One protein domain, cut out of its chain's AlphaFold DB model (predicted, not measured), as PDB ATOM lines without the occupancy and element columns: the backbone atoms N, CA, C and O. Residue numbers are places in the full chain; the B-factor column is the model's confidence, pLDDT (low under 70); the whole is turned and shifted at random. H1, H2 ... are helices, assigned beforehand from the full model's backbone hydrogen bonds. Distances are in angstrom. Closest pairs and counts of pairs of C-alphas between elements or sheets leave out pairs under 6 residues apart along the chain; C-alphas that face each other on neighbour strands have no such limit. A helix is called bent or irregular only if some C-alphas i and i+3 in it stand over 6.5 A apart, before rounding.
ATOM      1  N   GLY A   2     -11.355 -20.962  51.748       51.59
ATOM      2  CA  GLY A   2     -10.273 -20.614  50.816       51.59
ATOM      3  C   GLY A   2      -8.857 -20.524  51.406       51.59
ATOM      4  O   GLY A   2      -8.642 -20.142  52.557       51.59
ATOM      5  N   SER A   3      -7.888 -20.842  50.557       60.25
ATOM      6  CA  SER A   3      -6.422 -20.885  50.650       60.25
ATOM      7  C   SER A   3      -5.772 -22.036  51.422       60.25
ATOM      8  O   SER A   3      -4.662 -22.430  51.067       60.25
ATOM      9  N   HIS A   4      -6.408 -22.620  52.445       68.75
ATOM     10  CA  HIS A   4      -5.725 -23.647  53.251       68.75
ATOM     11  C   HIS A   4      -5.494 -24.945  52.468       68.75
ATOM     12  O   HIS A   4      -4.424 -25.543  52.555       68.75
ATOM     13  N   HIS A   5      -6.481 -25.385  51.689       70.94
ATOM     14  CA  HIS A   5      -6.384 -26.647  50.962       70.94
ATOM     15  C   HIS A   5      -5.353 -26.562  49.830       70.94
ATOM     16  O   HIS A   5      -4.465 -27.410  49.750       70.94
ATOM     17  N   LEU A   6      -5.384 -25.468  49.060       76.19
ATOM     18  CA  LEU A   6      -4.373 -25.144  48.057       76.19
ATOM     19  C   LEU A   6      -2.956 -25.143  48.645       76.19
ATOM     20  O   LEU A   6      -2.049 -25.739  48.071       76.19
ATOM     21  N   ARG A   7      -2.764 -24.539  49.824       78.19
ATOM     22  CA  ARG A   7      -1.462 -24.528  50.508       78.19
ATOM     23  C   ARG A   7      -0.966 -25.928  50.857       78.19
ATOM     24  O   ARG A   7       0.214 -26.193  50.669       78.19
ATOM     25  N   VAL A   8      -1.841 -26.824  51.319       78.56
ATOM     26  CA  VAL A   8      -1.471 -28.221  51.612       78.56
ATOM     27  C   VAL A   8      -1.009 -28.945  50.345       78.56
ATOM     28  O   VAL A   8       0.007 -29.633  50.363       78.56
ATOM     29  N   ILE A   9      -1.699 -28.742  49.223       79.94
ATOM     30  CA  ILE A   9      -1.331 -29.362  47.941       79.94
ATOM     31  C   ILE A   9      -0.007 -28.810  47.429       79.94
ATOM     32  O   ILE A   9       0.847 -29.576  46.993       79.94
ATOM     33  N   LEU A  10       0.182 -27.493  47.509       84.94
ATOM     34  CA  LEU A  10       1.429 -26.849  47.110       84.94
ATOM     35  C   LEU A  10       2.599 -27.310  47.983       84.94
ATOM     36  O   LEU A  10       3.676 -27.534  47.444       84.94
ATOM     37  N   LEU A  11       2.393 -27.513  49.290       83.12
ATOM     38  CA  LEU A  11       3.399 -28.090  50.188       83.12
ATOM     39  C   LEU A  11       3.771 -29.514  49.764       83.12
ATOM     40  O   LEU A  11       4.948 -29.779  49.527       83.12
ATOM     41  N   ASN A  12       2.774 -30.380  49.563       82.00
ATOM     42  CA  ASN A  12       2.995 -31.743  49.083       82.00
ATOM     43  C   ASN A  12       3.718 -31.752  47.728       82.00
ATOM     44  O   ASN A  12       4.583 -32.588  47.490       82.00
ATOM     45  N   LEU A  13       3.406 -30.807  46.840       87.31
ATOM     46  CA  LEU A  13       4.070 -30.663  45.548       87.31
ATOM     47  C   LEU A  13       5.562 -30.335  45.702       87.31
ATOM     48  O   LEU A  13       6.373 -30.904  44.975       87.31
ATOM     49  N   VAL A  14       5.942 -29.453  46.638       89.00
ATOM     50  CA  VAL A  14       7.355 -29.077  46.841       89.00
ATOM     51  C   VAL A  14       8.212 -30.277  47.255       89.00
ATOM     52  O   VAL A  14       9.371 -30.372  46.834       89.00
ATOM     53  N   ASP A  15       7.639 -31.212  48.012       84.75
ATOM     54  CA  ASP A  15       8.317 -32.445  48.433       84.75
ATOM     55  C   ASP A  15       8.610 -33.396  47.260       84.75
ATOM     56  O   ASP A  15       9.522 -34.218  47.343       84.75
ATOM     57  N   HIS A  16       7.900 -33.242  46.138       84.75
ATOM     58  CA  HIS A  16       8.105 -34.023  44.915       84.75
ATOM     59  C   HIS A  16       9.050 -33.348  43.907       84.75
ATOM     60  O   HIS A  16       9.350 -33.931  42.866       84.75
ATOM     61  N   LEU A  17       9.529 -32.131  44.188       88.69
ATOM     62  CA  LEU A  17      10.457 -31.409  43.316       88.69
ATOM     63  C   LEU A  17      11.902 -31.622  43.768       88.69
ATOM     64  O   LEU A  17      12.275 -31.214  44.872       88.69
ATOM     65  N   SER A  18      12.741 -32.175  42.887       90.56
ATOM     66  CA  SER A  18      14.190 -32.194  43.109       90.56
ATOM     67  C   SER A  18      14.776 -30.775  43.056       90.56
ATOM     68  O   SER A  18      14.173 -29.870  42.483       90.56
ATOM     69  N   GLU A  19      15.980 -30.563  43.597       89.56
ATOM     70  CA  GLU A  19      16.675 -29.264  43.494       89.56
ATOM     71  C   GLU A  19      16.801 -28.779  42.040       89.56
ATOM     72  O   GLU A  19      16.517 -27.625  41.728       89.56
ATOM     73  N   ASN A  20      17.117 -29.689  41.116       91.75
ATOM     74  CA  ASN A  20      17.205 -29.369  39.694       91.75
ATOM     75  C   ASN A  20      15.830 -29.011  39.087       91.75
ATOM     76  O   ASN A  20      15.754 -28.140  38.221       91.75
ATOM     77  N   ASP A  21      14.737 -29.632  39.542       92.19
ATOM     78  CA  ASP A  21      13.389 -29.249  39.100       92.19
ATOM     79  C   ASP A  21      13.010 -27.867  39.635       92.19
ATOM     80  O   ASP A  21      12.479 -27.050  38.886       92.19
ATOM     81  N   ARG A  22      13.351 -27.563  40.895       91.69
ATOM     82  CA  ARG A  22      13.138 -26.242  41.511       91.69
ATOM     83  C   ARG A  22      13.862 -25.143  40.734       91.69
ATOM     84  O   ARG A  22      13.276 -24.090  40.482       91.69
ATOM     85  N   GLU A  23      15.103 -25.381  40.314       90.44
ATOM     86  CA  GLU A  23      15.867 -24.437  39.487       90.44
ATOM     87  C   GLU A  23      15.238 -24.226  38.104       90.44
ATOM     88  O   GLU A  23      15.038 -23.085  37.678       90.44
ATOM     89  N   ARG A  24      14.870 -25.309  37.407       91.94
ATOM     90  CA  ARG A  24      14.229 -25.225  36.081       91.94
ATOM     91  C   ARG A  24      12.894 -24.499  36.138       91.94
ATOM     92  O   ARG A  24      12.613 -23.648  35.296       91.94
ATOM     93  N   LEU A  25      12.097 -24.801  37.156       91.12
ATOM     94  CA  LEU A  25      10.799 -24.186  37.395       91.12
ATOM     95  C   LEU A  25      10.928 -22.679  37.627       91.12
ATOM     96  O   LEU A  25      10.171 -21.898  37.058       91.12
ATOM     97  N   ARG A  26      11.939 -22.256  38.394       88.12
ATOM     98  CA  ARG A  26      12.266 -20.837  38.597       88.12
ATOM     99  C   ARG A  26      12.702 -20.145  37.318       88.12
ATOM    100  O   ARG A  26      12.370 -18.981  37.133       88.12
ATOM    101  N   PHE A  27      13.444 -20.823  36.446       89.75
ATOM    102  CA  PHE A  27      13.820 -20.249  35.157       89.75
ATOM    103  C   PHE A  27      12.596 -20.055  34.257       89.75
ATOM    104  O   PHE A  27      12.451 -19.001  33.643       89.75
ATOM    105  N   TYR A  28      11.698 -21.043  34.232       91.69
ATOM    106  CA  TYR A  28      10.484 -21.002  33.424       91.69
ATOM    107  C   TYR A  28       9.489 -19.938  33.910       91.69
ATOM    108  O   TYR A  28       9.013 -19.130  33.120       91.69
ATOM    109  N   ILE A  29       9.216 -19.903  35.216       90.12
ATOM    110  CA  ILE A  29       8.230 -19.007  35.844       90.12
ATOM    111  C   ILE A  29       8.830 -17.629  36.172       90.12
ATOM    112  O   ILE A  29       8.118 -16.647  36.364       90.12
ATOM    113  N   GLY A  30      10.157 -17.526  36.220       84.75
ATOM    114  CA  GLY A  30      10.892 -16.328  36.615       84.75
ATOM    115  C   GLY A  30      10.558 -15.024  35.878       84.75
ATOM    116  O   GLY A  30      10.764 -13.973  36.487       84.75
ATOM    117  N   PRO A  31      10.074 -15.017  34.619       89.56
ATOM    118  CA  PRO A  31       9.567 -13.802  33.978       89.56
ATOM    119  C   PRO A  31       8.312 -13.221  34.646       89.56
ATOM    120  O   PRO A  31       8.133 -12.005  34.623       89.56
ATOM    121  N   ASP A  32       7.482 -14.063  35.263       85.56
ATOM    122  CA  ASP A  32       6.213 -13.685  35.893       85.56
ATOM    123  C   ASP A  32       6.351 -13.398  37.395       85.56
ATOM    124  O   ASP A  32       5.359 -13.150  38.064       85.56
ATOM    125  N   VAL A  33       7.555 -13.445  37.976       87.94
ATOM    126  CA  VAL A  33       7.746 -13.344  39.434       87.94
ATOM    127  C   VAL A  33       8.832 -12.311  39.775       87.94
ATOM    128  O   VAL A  33       9.851 -12.231  39.080       87.94
ATOM    129  N   PRO A  34       8.678 -11.508  40.850       87.00
ATOM    130  CA  PRO A  34       9.701 -10.555  41.277       87.00
ATOM    131  C   PRO A  34      11.081 -11.198  41.459       87.00
ATOM    132  O   PRO A  34      11.210 -12.281  42.036       87.00
ATOM    133  N   ARG A  35      12.141 -10.484  41.048       84.81
ATOM    134  CA  ARG A  35      13.535 -10.977  41.112       84.81
ATOM    135  C   ARG A  35      13.928 -11.512  42.495       84.81
ATOM    136  O   ARG A  35      14.622 -12.515  42.579       84.81
ATOM    137  N   ILE A  36      13.439 -10.876  43.563       84.44
ATOM    138  CA  ILE A  36      13.746 -11.260  44.948       84.44
ATOM    139  C   ILE A  36      13.244 -12.665  45.317       84.44
ATOM    140  O   ILE A  36      13.865 -13.336  46.130       84.44
ATOM    141  N   ILE A  37      12.147 -13.120  44.706       86.56
ATOM    142  CA  ILE A  37      11.580 -14.459  44.915       86.56
ATOM    143  C   ILE A  37      12.243 -15.456  43.960       86.56
ATOM    144  O   ILE A  37      12.599 -16.572  44.347       86.56
ATOM    145  N   ARG A  38      12.459 -15.028  42.710       85.50
ATOM    146  CA  ARG A  38      13.054 -15.838  41.643       85.50
ATOM    147  C   ARG A  38      14.425 -16.405  42.020       85.50
ATOM    148  O   ARG A  38      14.674 -17.583  41.769       85.50
ATOM    149  N   ASP A  39      15.269 -15.605  42.661       85.75
ATOM    150  CA  ASP A  39      16.673 -15.955  42.907       85.75
ATOM    151  C   ASP A  39      16.882 -16.799  44.195       85.75
ATOM    152  O   ASP A  39      18.001 -17.195  44.497       85.75
ATOM    153  N   ASP A  40      15.820 -17.110  44.953       84.69
ATOM    154  CA  ASP A  40      15.911 -17.725  46.294       84.69
ATOM    155  C   ASP A  40      16.344 -19.214  46.364       84.69
ATOM    156  O   ASP A  40      16.772 -19.585  47.421       84.69
ATOM    157  N   SER A  41      16.314 -20.079  45.347       80.56
ATOM    158  CA  SER A  41      16.452 -21.576  45.366       80.56
ATOM    159  C   SER A  41      15.816 -22.432  46.498       80.56
ATOM    160  O   SER A  41      15.320 -23.515  46.199       80.56
ATOM    161  N   SER A  42      15.715 -21.973  47.745       85.69
ATOM    162  CA  SER A  42      15.253 -22.732  48.902       85.69
ATOM    163  C   SER A  42      13.784 -23.153  48.807       85.69
ATOM    164  O   SER A  42      12.990 -22.600  48.034       85.69
ATOM    165  N   PHE A  43      13.408 -24.095  49.675       83.94
ATOM    166  CA  PHE A  43      12.022 -24.495  49.912       83.94
ATOM    167  C   PHE A  43      11.113 -23.280  50.169       83.94
ATOM    168  O   PHE A  43      10.068 -23.132  49.537       83.94
ATOM    169  N   ALA A  44      11.547 -22.355  51.032       86.56
ATOM    170  CA  ALA A  44      10.791 -21.143  51.345       86.56
ATOM    171  C   ALA A  44      10.641 -20.220  50.124       86.56
ATOM    172  O   ALA A  44       9.620 -19.555  49.965       86.56
ATOM    173  N   GLY A  45      11.635 -20.186  49.239       88.56
ATOM    174  CA  GLY A  45      11.551 -19.435  47.993       88.56
ATOM    175  C   GLY A  45      10.566 -20.024  46.990       88.56
ATOM    176  O   GLY A  45       9.906 -19.264  46.293       88.56
ATOM    177  N   ILE A  46      10.428 -21.353  46.941       89.94
ATOM    178  CA  ILE A  46       9.416 -22.017  46.105       89.94
ATOM    179  C   ILE A  46       8.008 -21.726  46.633       89.94
ATOM    180  O   ILE A  46       7.122 -21.410  45.846       89.94
ATOM    181  N   LEU A  47       7.805 -21.728  47.953       88.69
ATOM    182  CA  LEU A  47       6.520 -21.321  48.530       88.69
ATOM    183  C   LEU A  47       6.176 -19.864  48.208       88.69
ATOM    184  O   LEU A  47       5.065 -19.587  47.765       88.69
ATOM    185  N   ARG A  48       7.142 -18.947  48.335       89.81
ATOM    186  CA  ARG A  48       6.958 -17.539  47.941       89.81
ATOM    187  C   ARG A  48       6.692 -17.379  46.444       89.81
ATOM    188  O   ARG A  48       5.970 -16.472  46.042       89.81
ATOM    189  N   LEU A  49       7.253 -18.258  45.615       91.25
ATOM    190  CA  LEU A  49       6.965 -18.309  44.183       91.25
ATOM    191  C   LEU A  49       5.507 -18.713  43.932       91.25
ATOM    192  O   LEU A  49       4.844 -18.073  43.120       91.25
ATOM    193  N   TRP A  50       4.978 -19.691  44.672       90.06
ATOM    194  CA  TRP A  50       3.560 -20.054  44.605       90.06
ATOM    195  C   TRP A  50       2.629 -18.955  45.086       90.06
ATOM    196  O   TRP A  50       1.657 -18.651  44.401       90.06
ATOM    197  N   GLU A  51       2.947 -18.324  46.215       89.44
ATOM    198  CA  GLU A  51       2.193 -17.173  46.719       89.44
ATOM    199  C   GLU A  51       2.165 -16.047  45.681       89.44
ATOM    200  O   GLU A  51       1.103 -15.518  45.378       89.44
ATOM    201  N   SER A  52       3.300 -15.762  45.036       90.88
ATOM    202  CA  SER A  52       3.368 -14.738  43.994       90.88
ATOM    203  C   SER A  52       2.538 -15.072  42.754       90.88
ATOM    204  O   SER A  52       2.017 -14.153  42.127       90.88
ATOM    205  N   LEU A  53       2.418 -16.347  42.372       90.62
ATOM    206  CA  LEU A  53       1.536 -16.755  41.273       90.62
ATOM    207  C   LEU A  53       0.059 -16.674  41.658       90.62
ATOM    208  O   LEU A  53      -0.765 -16.316  40.817       90.62
ATOM    209  N   PHE A  54      -0.263 -16.979  42.913       88.69
ATOM    210  CA  PHE A  54      -1.614 -16.860  43.448       88.69
ATOM    211  C   PHE A  54      -2.059 -15.394  43.528       88.69
ATOM    212  O   PHE A  54      -3.136 -15.052  43.054       88.69
ATOM    213  N   ASP A  55      -1.196 -14.505  44.026       89.31
ATOM    214  CA  ASP A  55      -1.456 -13.059  44.093       89.31
ATOM    215  C   ASP A  55      -1.683 -12.431  42.706       89.31
ATOM    216  O   ASP A  55      -2.337 -11.396  42.578       89.31
ATOM    217  N   GLN A  56      -1.136 -13.054  41.660       89.88
ATOM    218  CA  GLN A  56      -1.304 -12.648  40.264       89.88
ATOM    219  C   GLN A  56      -2.478 -13.338  39.556       89.88
ATOM    220  O   GLN A  56      -2.647 -13.127  38.355       89.88
ATOM    221  N   ASP A  57      -3.242 -14.178  40.261       89.31
ATOM    222  CA  ASP A  57      -4.333 -14.995  39.711       89.31
ATOM    223  C   ASP A  57      -3.895 -15.865  38.513       89.31
ATOM    224  O   ASP A  57      -4.662 -16.189  37.610       89.31
ATOM    225  N   LYS A  58      -2.608 -16.242  38.479       89.88
ATOM    226  CA  LYS A  58      -2.061 -17.190  37.492       89.88
ATOM    227  C   LYS A  58      -2.415 -18.627  37.854       89.88
ATOM    228  O   LYS A  58      -2.447 -19.490  36.980       89.88
ATOM    229  N   ILE A  59      -2.607 -18.874  39.145       90.44
ATOM    230  CA  ILE A  59      -3.096 -20.126  39.715       90.44
ATOM    231  C   ILE A  59      -4.131 -19.783  40.779       90.44
ATOM    232  O   ILE A  59      -3.959 -18.812  41.517       90.44
ATOM    233  N   ASN A  60      -5.169 -20.599  40.903       88.56
ATOM    234  CA  ASN A  60      -6.128 -20.498  41.997       88.56
ATOM    235  C   ASN A  60      -6.636 -21.895  42.388       88.56
ATOM    236  O   ASN A  60      -6.101 -22.907  41.941       88.56
ATOM    237  N   GLU A  61      -7.616 -21.967  43.289       81.56
ATOM    238  CA  GLU A  61      -8.127 -23.254  43.791       81.56
ATOM    239  C   GLU A  61      -8.852 -24.074  42.716       81.56
ATOM    240  O   GLU A  61      -8.970 -25.290  42.855       81.56
ATOM    241  N   GLU A  62      -9.332 -23.419  41.660       81.19
ATOM    242  CA  GLU A  62     -10.111 -24.035  40.587       81.19
ATOM    243  C   GLU A  62      -9.268 -24.286  39.331       81.19
ATOM    244  O   GLU A  62      -9.595 -25.178  38.551       81.19
ATOM    245  N   ASP A  63      -8.170 -23.546  39.143       84.69
ATOM    246  CA  ASP A  63      -7.326 -23.620  37.953       84.69
ATOM    247  C   ASP A  63      -5.829 -23.730  38.288       84.69
ATOM    248  O   ASP A  63      -5.167 -22.785  38.727       84.69
ATOM    249  N   PHE A  64      -5.282 -24.914  38.003       88.25
ATOM    250  CA  PHE A  64      -3.858 -25.240  38.111       88.25
ATOM    251  C   PHE A  64      -3.169 -25.334  36.750       88.25
ATOM    252  O   PHE A  64      -2.006 -25.735  36.677       88.25
ATOM    253  N   THR A  65      -3.859 -25.009  35.658       90.06
ATOM    254  CA  THR A  65      -3.397 -25.269  34.290       90.06
ATOM    255  C   THR A  65      -2.049 -24.614  34.019       90.06
ATOM    256  O   THR A  65      -1.160 -25.245  33.449       90.06
ATOM    257  N   TYR A  66      -1.860 -23.380  34.491       92.56
ATOM    258  CA  TYR A  66      -0.590 -22.671  34.364       92.56
ATOM    259  C   TYR A  66       0.571 -23.446  35.004       92.56
ATOM    260  O   TYR A  66       1.613 -23.656  34.381       92.56
ATOM    261  N   LEU A  67       0.363 -23.930  36.231       92.44
ATOM    262  CA  LEU A  67       1.363 -24.678  36.982       92.44
ATOM    263  C   LEU A  67       1.622 -26.064  36.384       92.44
ATOM    264  O   LEU A  67       2.773 -26.481  36.273       92.44
ATOM    265  N   ILE A  68       0.568 -26.758  35.955       92.31
ATOM    266  CA  ILE A  68       0.671 -28.057  35.284       92.31
ATOM    267  C   ILE A  68       1.502 -27.924  34.006       92.31
ATOM    268  O   ILE A  68       2.407 -28.728  33.795       92.31
ATOM    269  N   ASN A  69       1.242 -26.902  33.188       94.06
ATOM    270  CA  ASN A  69       1.990 -26.662  31.954       94.06
ATOM    271  C   ASN A  69       3.458 -26.327  32.240       94.06
ATOM    272  O   ASN A  69       4.344 -26.866  31.585       94.06
ATOM    273  N   ALA A  70       3.726 -25.498  33.255       94.25
ATOM    274  CA  ALA A  70       5.092 -25.185  33.666       94.25
ATOM    275  C   ALA A  70       5.869 -26.437  34.106       94.25
ATOM    276  O   ALA A  70       7.030 -26.612  33.737       94.25
ATOM    277  N   LEU A  71       5.230 -27.327  34.870       94.50
ATOM    278  CA  LEU A  71       5.834 -28.579  35.334       94.50
ATOM    279  C   LEU A  71       6.042 -29.593  34.202       94.50
ATOM    280  O   LEU A  71       7.036 -30.323  34.209       94.50
ATOM    281  N   ASP A  72       5.133 -29.630  33.227       93.56
ATOM    282  CA  ASP A  72       5.242 -30.485  32.042       93.56
ATOM    283  C   ASP A  72       6.412 -30.046  31.148       93.56
ATOM    284  O   ASP A  72       7.215 -30.882  30.715       93.56
ATOM    285  N   GLU A  73       6.585 -28.731  30.973       96.12
ATOM    286  CA  GLU A  73       7.666 -28.149  30.172       96.12
ATOM    287  C   GLU A  73       9.053 -28.438  30.763       96.12
ATOM    288  O   GLU A  73      10.003 -28.723  30.035       96.12
ATOM    289  N   ILE A  74       9.183 -28.443  32.096       94.69
ATOM    290  CA  ILE A  74      10.441 -28.826  32.763       94.69
ATOM    291  C   ILE A  74      10.613 -30.347  32.918       94.69
ATOM    292  O   ILE A  74      11.617 -30.799  33.474       94.69
ATOM    293  N   HIS A  75       9.652 -31.128  32.412       94.38
ATOM    294  CA  HIS A  75       9.593 -32.590  32.456       94.38
ATOM    295  C   HIS A  75       9.484 -33.204  33.862       94.38
ATOM    296  O   HIS A  75       9.899 -34.348  34.076       94.38
ATOM    297  N   CYS A  76       8.866 -32.499  34.812       92.31
ATOM    298  CA  CYS A  76       8.618 -33.013  36.159       92.31
ATOM    299  C   CYS A  76       7.332 -33.862  36.198       92.31
ATOM    300  O   CYS A  76       6.269 -33.436  36.653       92.31
ATOM    301  N   ARG A  77       7.414 -35.090  35.668       87.06
ATOM    302  CA  ARG A  77       6.242 -35.957  35.436       87.06
ATOM    303  C   ARG A  77       5.484 -36.342  36.707       87.06
ATOM    304  O   ARG A  77       4.264 -36.477  36.649       87.06
ATOM    305  N   ASP A  78       6.176 -36.527  37.825       82.12
ATOM    306  CA  ASP A  78       5.544 -36.949  39.081       82.12
ATOM    307  C   ASP A  78       4.725 -35.810  39.701       82.12
ATOM    308  O   ASP A  78       3.573 -36.015  40.083       82.12
ATOM    309  N   ALA A  79       5.249 -34.581  39.661       87.38
ATOM    310  CA  ALA A  79       4.525 -33.374  40.056       87.38
ATOM    311  C   ALA A  79       3.297 -33.111  39.159       87.38
ATOM    312  O   ALA A  79       2.215 -32.788  39.653       87.38
ATOM    313  N   VAL A  80       3.430 -33.322  37.840       88.81
ATOM    314  CA  VAL A  80       2.301 -33.230  36.893       88.81
ATOM    315  C   VAL A  80       1.218 -34.260  37.218       88.81
ATOM    316  O   VAL A  80       0.035 -33.923  37.217       88.81
ATOM    317  N   LYS A  81       1.595 -35.512  37.505       82.31
ATOM    318  CA  LYS A  81       0.639 -36.561  37.893       82.31
ATOM    319  C   LYS A  81      -0.095 -36.206  39.183       82.31
ATOM    320  O   LYS A  81      -1.314 -36.345  39.215       82.31
ATOM    321  N   LEU A  82       0.624 -35.717  40.196       81.56
ATOM    322  CA  LEU A  82       0.049 -35.292  41.473       81.56
ATOM    323  C   LEU A  82      -1.028 -34.212  41.263       81.56
ATOM    324  O   LEU A  82      -2.169 -34.376  41.695       81.56
ATOM    325  N   LEU A  83      -0.695 -33.143  40.530       85.56
ATOM    326  CA  LEU A  83      -1.629 -32.041  40.274       85.56
ATOM    327  C   LEU A  83      -2.800 -32.443  39.379       85.56
ATOM    328  O   LEU A  83      -3.923 -32.020  39.630       85.56
ATOM    329  N   ARG A  84      -2.577 -33.274  38.352       84.38
ATOM    330  CA  ARG A  84      -3.673 -33.784  37.513       84.38
ATOM    331  C   ARG A  84      -4.611 -34.694  38.301       84.38
ATOM    332  O   ARG A  84      -5.818 -34.593  38.116       84.38
ATOM    333  N   GLY A  85      -4.079 -35.543  39.180       75.25
ATOM    334  CA  GLY A  85      -4.887 -36.366  40.083       75.25
ATOM    335  C   GLY A  85      -5.761 -35.504  40.991       75.25
ATOM    336  O   GLY A  85      -6.960 -35.744  41.107       75.25
ATOM    337  N   TYR A  86      -5.190 -34.434  41.542       78.44
ATOM    338  CA  TYR A  86      -5.935 -33.469  42.344       78.44
ATOM    339  C   TYR A  86      -7.001 -32.699  41.541       78.44
ATOM    340  O   TYR A  86      -8.139 -32.542  41.979       78.44
ATOM    341  N   PHE A  87      -6.670 -32.255  40.331       76.00
ATOM    342  CA  PHE A  87      -7.619 -31.563  39.462       76.00
ATOM    343  C   PHE A  87      -8.794 -32.472  39.061       76.00
ATOM    344  O   PHE A  87      -9.950 -32.054  39.093       76.00
ATOM    345  N   LEU A  88      -8.520 -33.745  38.760       69.56
ATOM    346  CA  LEU A  88      -9.556 -34.751  38.511       69.56
ATOM    347  C   LEU A  88     -10.412 -35.007  39.757       69.56
ATOM    348  O   LEU A  88     -11.632 -35.104  39.637       69.56
ATOM    349  N   PHE A  89      -9.801 -35.051  40.946       70.25
ATOM    350  CA  PHE A  89     -10.520 -35.118  42.218       70.25
ATOM    351  C   PHE A  89     -11.514 -33.954  42.354       70.25
ATOM    352  O   PHE A  89     -12.696 -34.188  42.607       70.25
ATOM    353  N   LEU A  90     -11.070 -32.713  42.125       69.38
ATOM    354  CA  LEU A  90     -11.929 -31.527  42.207       69.38
ATOM    355  C   LEU A  90     -13.079 -31.564  41.200       69.38
ATOM    356  O   LEU A  90     -14.222 -31.295  41.567       69.38
ATOM    357  N   ILE A  91     -12.800 -31.950  39.951       68.38
ATOM    358  CA  ILE A  91     -13.833 -32.108  38.922       68.38
ATOM    359  C   ILE A  91     -14.861 -33.158  39.350       68.38
ATOM    360  O   ILE A  91     -16.060 -32.920  39.226       68.38
ATOM    361  N   ASN A  92     -14.421 -34.296  39.884       62.16
ATOM    362  CA  ASN A  92     -15.322 -35.355  40.333       62.16
ATOM    363  C   ASN A  92     -16.197 -34.898  41.509       62.16
ATOM    364  O   ASN A  92     -17.400 -35.164  41.515       62.16
ATOM    365  N   VAL A  93     -15.630 -34.154  42.463       64.75
ATOM    366  CA  VAL A  93     -16.387 -33.537  43.564       64.75
ATOM    367  C   VAL A  93     -17.404 -32.528  43.026       64.75
ATOM    368  O   VAL A  93     -18.566 -32.557  43.429       64.75
ATOM    369  N   LEU A  94     -17.016 -31.677  42.076       69.38
ATOM    370  CA  LEU A  94     -17.915 -30.704  41.458       69.38
ATOM    371  C   LEU A  94     -19.056 -31.389  40.699       69.38
ATOM    372  O   LEU A  94     -20.214 -31.015  40.874       69.38
ATOM    373  N   ILE A  95     -18.760 -32.419  39.902       66.06
ATOM    374  CA  ILE A  95     -19.772 -33.222  39.199       66.06
ATOM    375  C   ILE A  95     -20.730 -33.857  40.204       66.06
ATOM    376  O   ILE A  95     -21.939 -33.829  39.983       66.06
ATOM    377  N   PHE A  96     -20.220 -34.384  41.319       66.06
ATOM    378  CA  PHE A  96     -21.054 -34.932  42.383       66.06
ATOM    379  C   PHE A  96     -21.992 -33.869  42.972       66.06
ATOM    380  O   PHE A  96     -23.189 -34.125  43.088       66.06
ATOM    381  N   PHE A  97     -21.501 -32.662  43.267       64.75
ATOM    382  CA  PHE A  97     -22.340 -31.560  43.749       64.75
ATOM    383  C   PHE A  97     -23.377 -31.104  42.720       64.75
ATOM    384  O   PHE A  97     -24.535 -30.891  43.074       64.75
ATOM    385  N   VAL A  98     -23.000 -30.995  41.444       67.19
ATOM    386  CA  VAL A  98     -23.934 -30.664  40.357       67.19
ATOM    387  C   VAL A  98     -25.002 -31.748  40.222       67.19
ATOM    388  O   VAL A  98     -26.183 -31.436  40.077       67.19
ATOM    389  N   HIS A  99     -24.610 -33.018  40.308       61.53
ATOM    390  CA  HIS A  99     -25.534 -34.144  40.289       61.53
ATOM    391  C   HIS A  99     -26.478 -34.121  41.498       61.53
ATOM    392  O   HIS A  99     -27.683 -34.312  41.336       61.53
ATOM    393  N   LEU A 100     -25.962 -33.817  42.690       59.62
ATOM    394  CA  LEU A 100     -26.746 -33.682  43.914       59.62
ATOM    395  C   LEU A 100     -27.756 -32.528  43.813       59.62
ATOM    396  O   LEU A 100     -28.930 -32.709  44.129       59.62
ATOM    397  N   GLU A 101     -27.342 -31.368  43.299       66.31
ATOM    398  CA  GLU A 101     -28.226 -30.217  43.083       66.31
ATOM    399  C   GLU A 101     -29.276 -30.502  42.000       66.31
ATOM    400  O   GLU A 101     -30.443 -30.130  42.135       66.31
ATOM    401  N   HIS A 102     -28.903 -31.218  40.940       65.38
ATOM    402  CA  HIS A 102     -29.849 -31.685  39.932       65.38
ATOM    403  C   HIS A 102     -30.894 -32.635  40.542       65.38
ATOM    404  O   HIS A 102     -32.092 -32.480  40.302       65.38
ATOM    405  N   MET A 103     -30.471 -33.582  41.386       54.50
ATOM    406  CA  MET A 103     -31.373 -34.480  42.117       54.50
ATOM    407  C   MET A 103     -32.293 -33.716  43.085       54.50
ATOM    408  O   MET A 103     -33.490 -34.010  43.142       54.50
ATOM    409  N   ARG A 104     -31.784 -32.680  43.767       60.06
ATOM    410  CA  ARG A 104     -32.575 -31.774  44.621       60.06
ATOM    411  C   ARG A 104     -33.675 -31.057  43.831       60.06
ATOM    412  O   ARG A 104     -34.825 -30.977  44.272       60.06
ATOM    413  N   ARG A 105     -33.353 -30.568  42.630       65.75
ATOM    414  CA  ARG A 105     -34.324 -29.920  41.729       65.75
ATOM    415  C   ARG A 105     -35.397 -30.896  41.246       65.75
ATOM    416  O   ARG A 105     -36.570 -30.544  41.221       65.75
ATOM    417  N   MET A 106     -35.028 -32.138  40.940       58.56
ATOM    418  CA  MET A 106     -35.995 -33.167  40.535       58.56
ATOM    419  C   MET A 106     -36.976 -33.525  41.663       58.56
ATOM    420  O   MET A 106     -38.173 -33.659  41.415       58.56
ATOM    421  N   GLN A 107     -36.506 -33.625  42.911       63.47
ATOM    422  CA  GLN A 107     -37.372 -33.920  44.062       63.47
ATOM    423  C   GLN A 107     -38.335 -32.774  44.384       63.47
ATOM    424  O   GLN A 107     -39.515 -33.016  44.629       63.47
ATOM    425  N   THR A 108     -37.862 -31.527  44.342       62.62
ATOM    426  CA  THR A 108     -38.707 -30.349  44.607       62.62
ATOM    427  C   THR A 108     -39.776 -30.151  43.531       62.62
ATOM    428  O   THR A 108     -40.919 -29.840  43.866       62.62
ATOM    429  N   HIS A 109     -39.456 -30.403  42.257       60.69
ATOM    430  CA  HIS A 109     -40.449 -30.378  41.181       60.69
ATOM    431  C   HIS A 109     -41.477 -31.512  41.300       60.69
ATOM    432  O   HIS A 109     -42.671 -31.240  41.201       60.69
ATOM    433  N   GLY A 110     -41.047 -32.745  41.599       58.81
ATOM    434  CA  GLY A 110     -41.968 -33.873  41.784       58.81
ATOM    435  C   GLY A 110     -42.897 -33.712  42.993       58.81
ATOM    436  O   GLY A 110     -44.077 -34.063  42.924       58.81
ATOM    437  N   LEU A 111     -42.401 -33.126  44.091       50.91
ATOM    438  CA  LEU A 111     -43.212 -32.833  45.275       50.91
ATOM    439  C   LEU A 111     -44.238 -31.730  44.988       50.91
ATOM    440  O   LEU A 111     -45.395 -31.844  45.385       50.91
ATOM    441  N   LYS A 112     -43.832 -30.686  44.256       59.62
ATOM    442  CA  LYS A 112     -44.710 -29.573  43.883       59.62
ATOM    443  C   LYS A 112     -45.836 -30.022  42.948       59.62
ATOM    444  O   LYS A 112     -46.988 -29.700  43.202       59.62
ATOM    445  N   GLU A 113     -45.524 -30.832  41.940       60.38
ATOM    446  CA  GLU A 113     -46.516 -31.395  41.013       60.38
ATOM    447  C   GLU A 113     -47.490 -32.353  41.729       60.38
ATOM    448  O   GLU A 113     -48.693 -32.358  41.466       60.38
ATOM    449  N   SER A 114     -47.001 -33.113  42.714       54.38
ATOM    450  CA  SER A 114     -47.840 -33.981  43.552       54.38
ATOM    451  C   SER A 114     -48.766 -33.186  44.483       54.38
ATOM    452  O   SER A 114     -49.930 -33.551  44.658       54.38
ATOM    453  N   LEU A 115     -48.276 -32.082  45.055       52.44
ATOM    454  CA  LEU A 115     -49.056 -31.182  45.910       52.44
ATOM    455  C   LEU A 115     -50.107 -30.395  45.115       52.44
ATOM    456  O   LEU A 115     -51.231 -30.240  45.587       52.44
ATOM    457  N   GLU A 116     -49.785 -29.956  43.897       62.09
ATOM    458  CA  GLU A 116     -50.734 -29.295  42.992       62.09
ATOM    459  C   GLU A 116     -51.851 -30.258  42.545       62.09
ATOM    460  O   GLU A 116     -53.029 -29.891  42.553       62.09
ATOM    461  N   ASN A 117     -51.518 -31.525  42.269       64.75
ATOM    462  CA  ASN A 117     -52.509 -32.565  41.984       64.75
ATOM    463  C   ASN A 117     -53.406 -32.870  43.198       64.75
ATOM    464  O   ASN A 117     -54.616 -33.013  43.038       64.75
ATOM    465  N   LEU A 118     -52.856 -32.910  44.417       50.78
ATOM    466  CA  LEU A 118     -53.637 -33.105  45.648       50.78
ATOM    467  C   LEU A 118     -54.558 -31.918  45.959       50.78
ATOM    468  O   LEU A 118     -55.710 -32.126  46.342       50.78
ATOM    469  N   ALA A 119     -54.097 -30.684  45.742       57.38
ATOM    470  CA  ALA A 119     -54.903 -29.479  45.936       57.38
ATOM    471  C   ALA A 119     -56.126 -29.431  45.001       57.38
ATOM    472  O   ALA A 119     -57.162 -28.883  45.373       57.38
ATOM    473  N   SER A 120     -56.047 -30.060  43.823       58.41
ATOM    474  CA  SER A 120     -57.172 -30.161  42.880       58.41
ATOM    475  C   SER A 120     -58.295 -31.117  43.324       58.41
ATOM    476  O   SER A 120     -59.393 -31.072  42.767       58.41
ATOM    477  N   ILE A 121     -58.041 -31.969  44.328       60.53
ATOM    478  CA  ILE A 121     -58.961 -33.025  44.791       60.53
ATOM    479  C   ILE A 121     -59.753 -32.587  46.042       60.53
ATOM    480  O   ILE A 121     -60.771 -33.197  46.378       60.53
ATOM    481  N   ILE A 122     -59.346 -31.513  46.728       51.25
ATOM    482  CA  ILE A 122     -59.998 -31.048  47.962       51.25
ATOM    483  C   ILE A 122     -61.195 -30.127  47.624       51.25
ATOM    484  O   ILE A 122     -61.022 -29.136  46.916       51.25
ATOM    485  N   PRO A 123     -62.421 -30.400  48.124       54.41
ATOM    486  CA  PRO A 123     -63.586 -29.545  47.883       54.41
ATOM    487  C   PRO A 123     -63.474 -28.186  48.611       54.41
ATOM    488  O   PRO A 123     -62.913 -28.120  49.705       54.41
ATOM    489  N   PRO A 124     -64.056 -27.098  48.063       49.94
ATOM    490  CA  PRO A 124     -63.747 -25.706  48.428       49.94
ATOM    491  C   PRO A 124     -64.364 -25.213  49.757       49.94
ATOM    492  O   PRO A 124     -64.719 -24.047  49.883       49.94
TER     493      PRO A 124
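What this domain is: This is residues 2 to 124 of the 360 residues of the protein "Hypothetical protein" of Rotaria sp. Silwood1 (UniProt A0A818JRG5). A compact head of short helices has one very long helix, H6, whose far part sticks out of it as a straight arm. In the head, H5 and the residues 77 to 84 of H6 form a helical hairpin, H4 packs on H1 and H3, and H2 packs on H5; residues 92 to 124 stand free and make the arm. The printed part has 123 residues with six named helices, H1 to H6 in order along the chain, and no named strand; the class is all helix. The whole is extended, with a radius of gyration of the C-alphas of 23.1 A and spans of 82 by 25 by 20 A.

Where its parts are: Find C-alpha 77 at (6.242, -35.957, 35.436); from there H6, residues 77 to 119, runs 62.4 A to C-alpha 119 at (-54.903, -29.479, 45.936). Just before it comes H5, residues 65 to 73. Go back to C-alpha 4 at (-5.725, -23.647, 53.251), where H1, residues 4 to 15, begins and runs 17.3 A. H2, residues 19 to 32, spans 20.2 A and is irregular: C-alphas 28 and 31 are 7.3 A apart. H3 is residues 35 to 38, and H4, residues 43 to 55, spans 18.6 A.

How they stand to each other: Look first at residues 77 to 84 of H6, which alone touch H5, at a shallow tilt of 27 degrees, opposite ways; the closest C-alphas, of Ile 68 and Val 80, are 5.7 A apart. H6 and H1 only just touch, with 3 pairs of C-alphas within 8 A, the closest those of Leu 13 and Ala 79 at 6.1 A. Residues 10 to 14 of H1 touch H4 at a steep tilt of 41 degrees, opposite ways, with the C-alphas of Val 14 and Phe 43 closest at 7.2 A. H4 touches H3, where the C-alphas of Ile 37 and Gly 45 are closest at 5.9 A. H2 and H3 only just touch, with 3 pairs of C-alphas within 8 A, the closest those of Gly 30 and Arg 38 at 5.5 A. H2 touches H5 at a steep tilt of 51 degrees, with the C-alphas of Tyr 28 and Ala 70 closest at 6.8 A. Among the pairs that stay apart are H4 and H6. Each O i to N i+4 pair is within hydrogen-bond range in H1, H4, H5 and H6, and 8 of 10 in H2; H3 is too short for such a pair.

The domain as a whole: The two C-alphas farthest apart, of Asp 39 and Pro 123, are 81.6 A apart. Without residues 92 to 124 the body spans 34 by 26 by 19 A. The printed part has no cut and no long link. Mean pLDDT of the printed part is 78.7; it is under 70 at residues 2 to 4, 88 and 90 to 124.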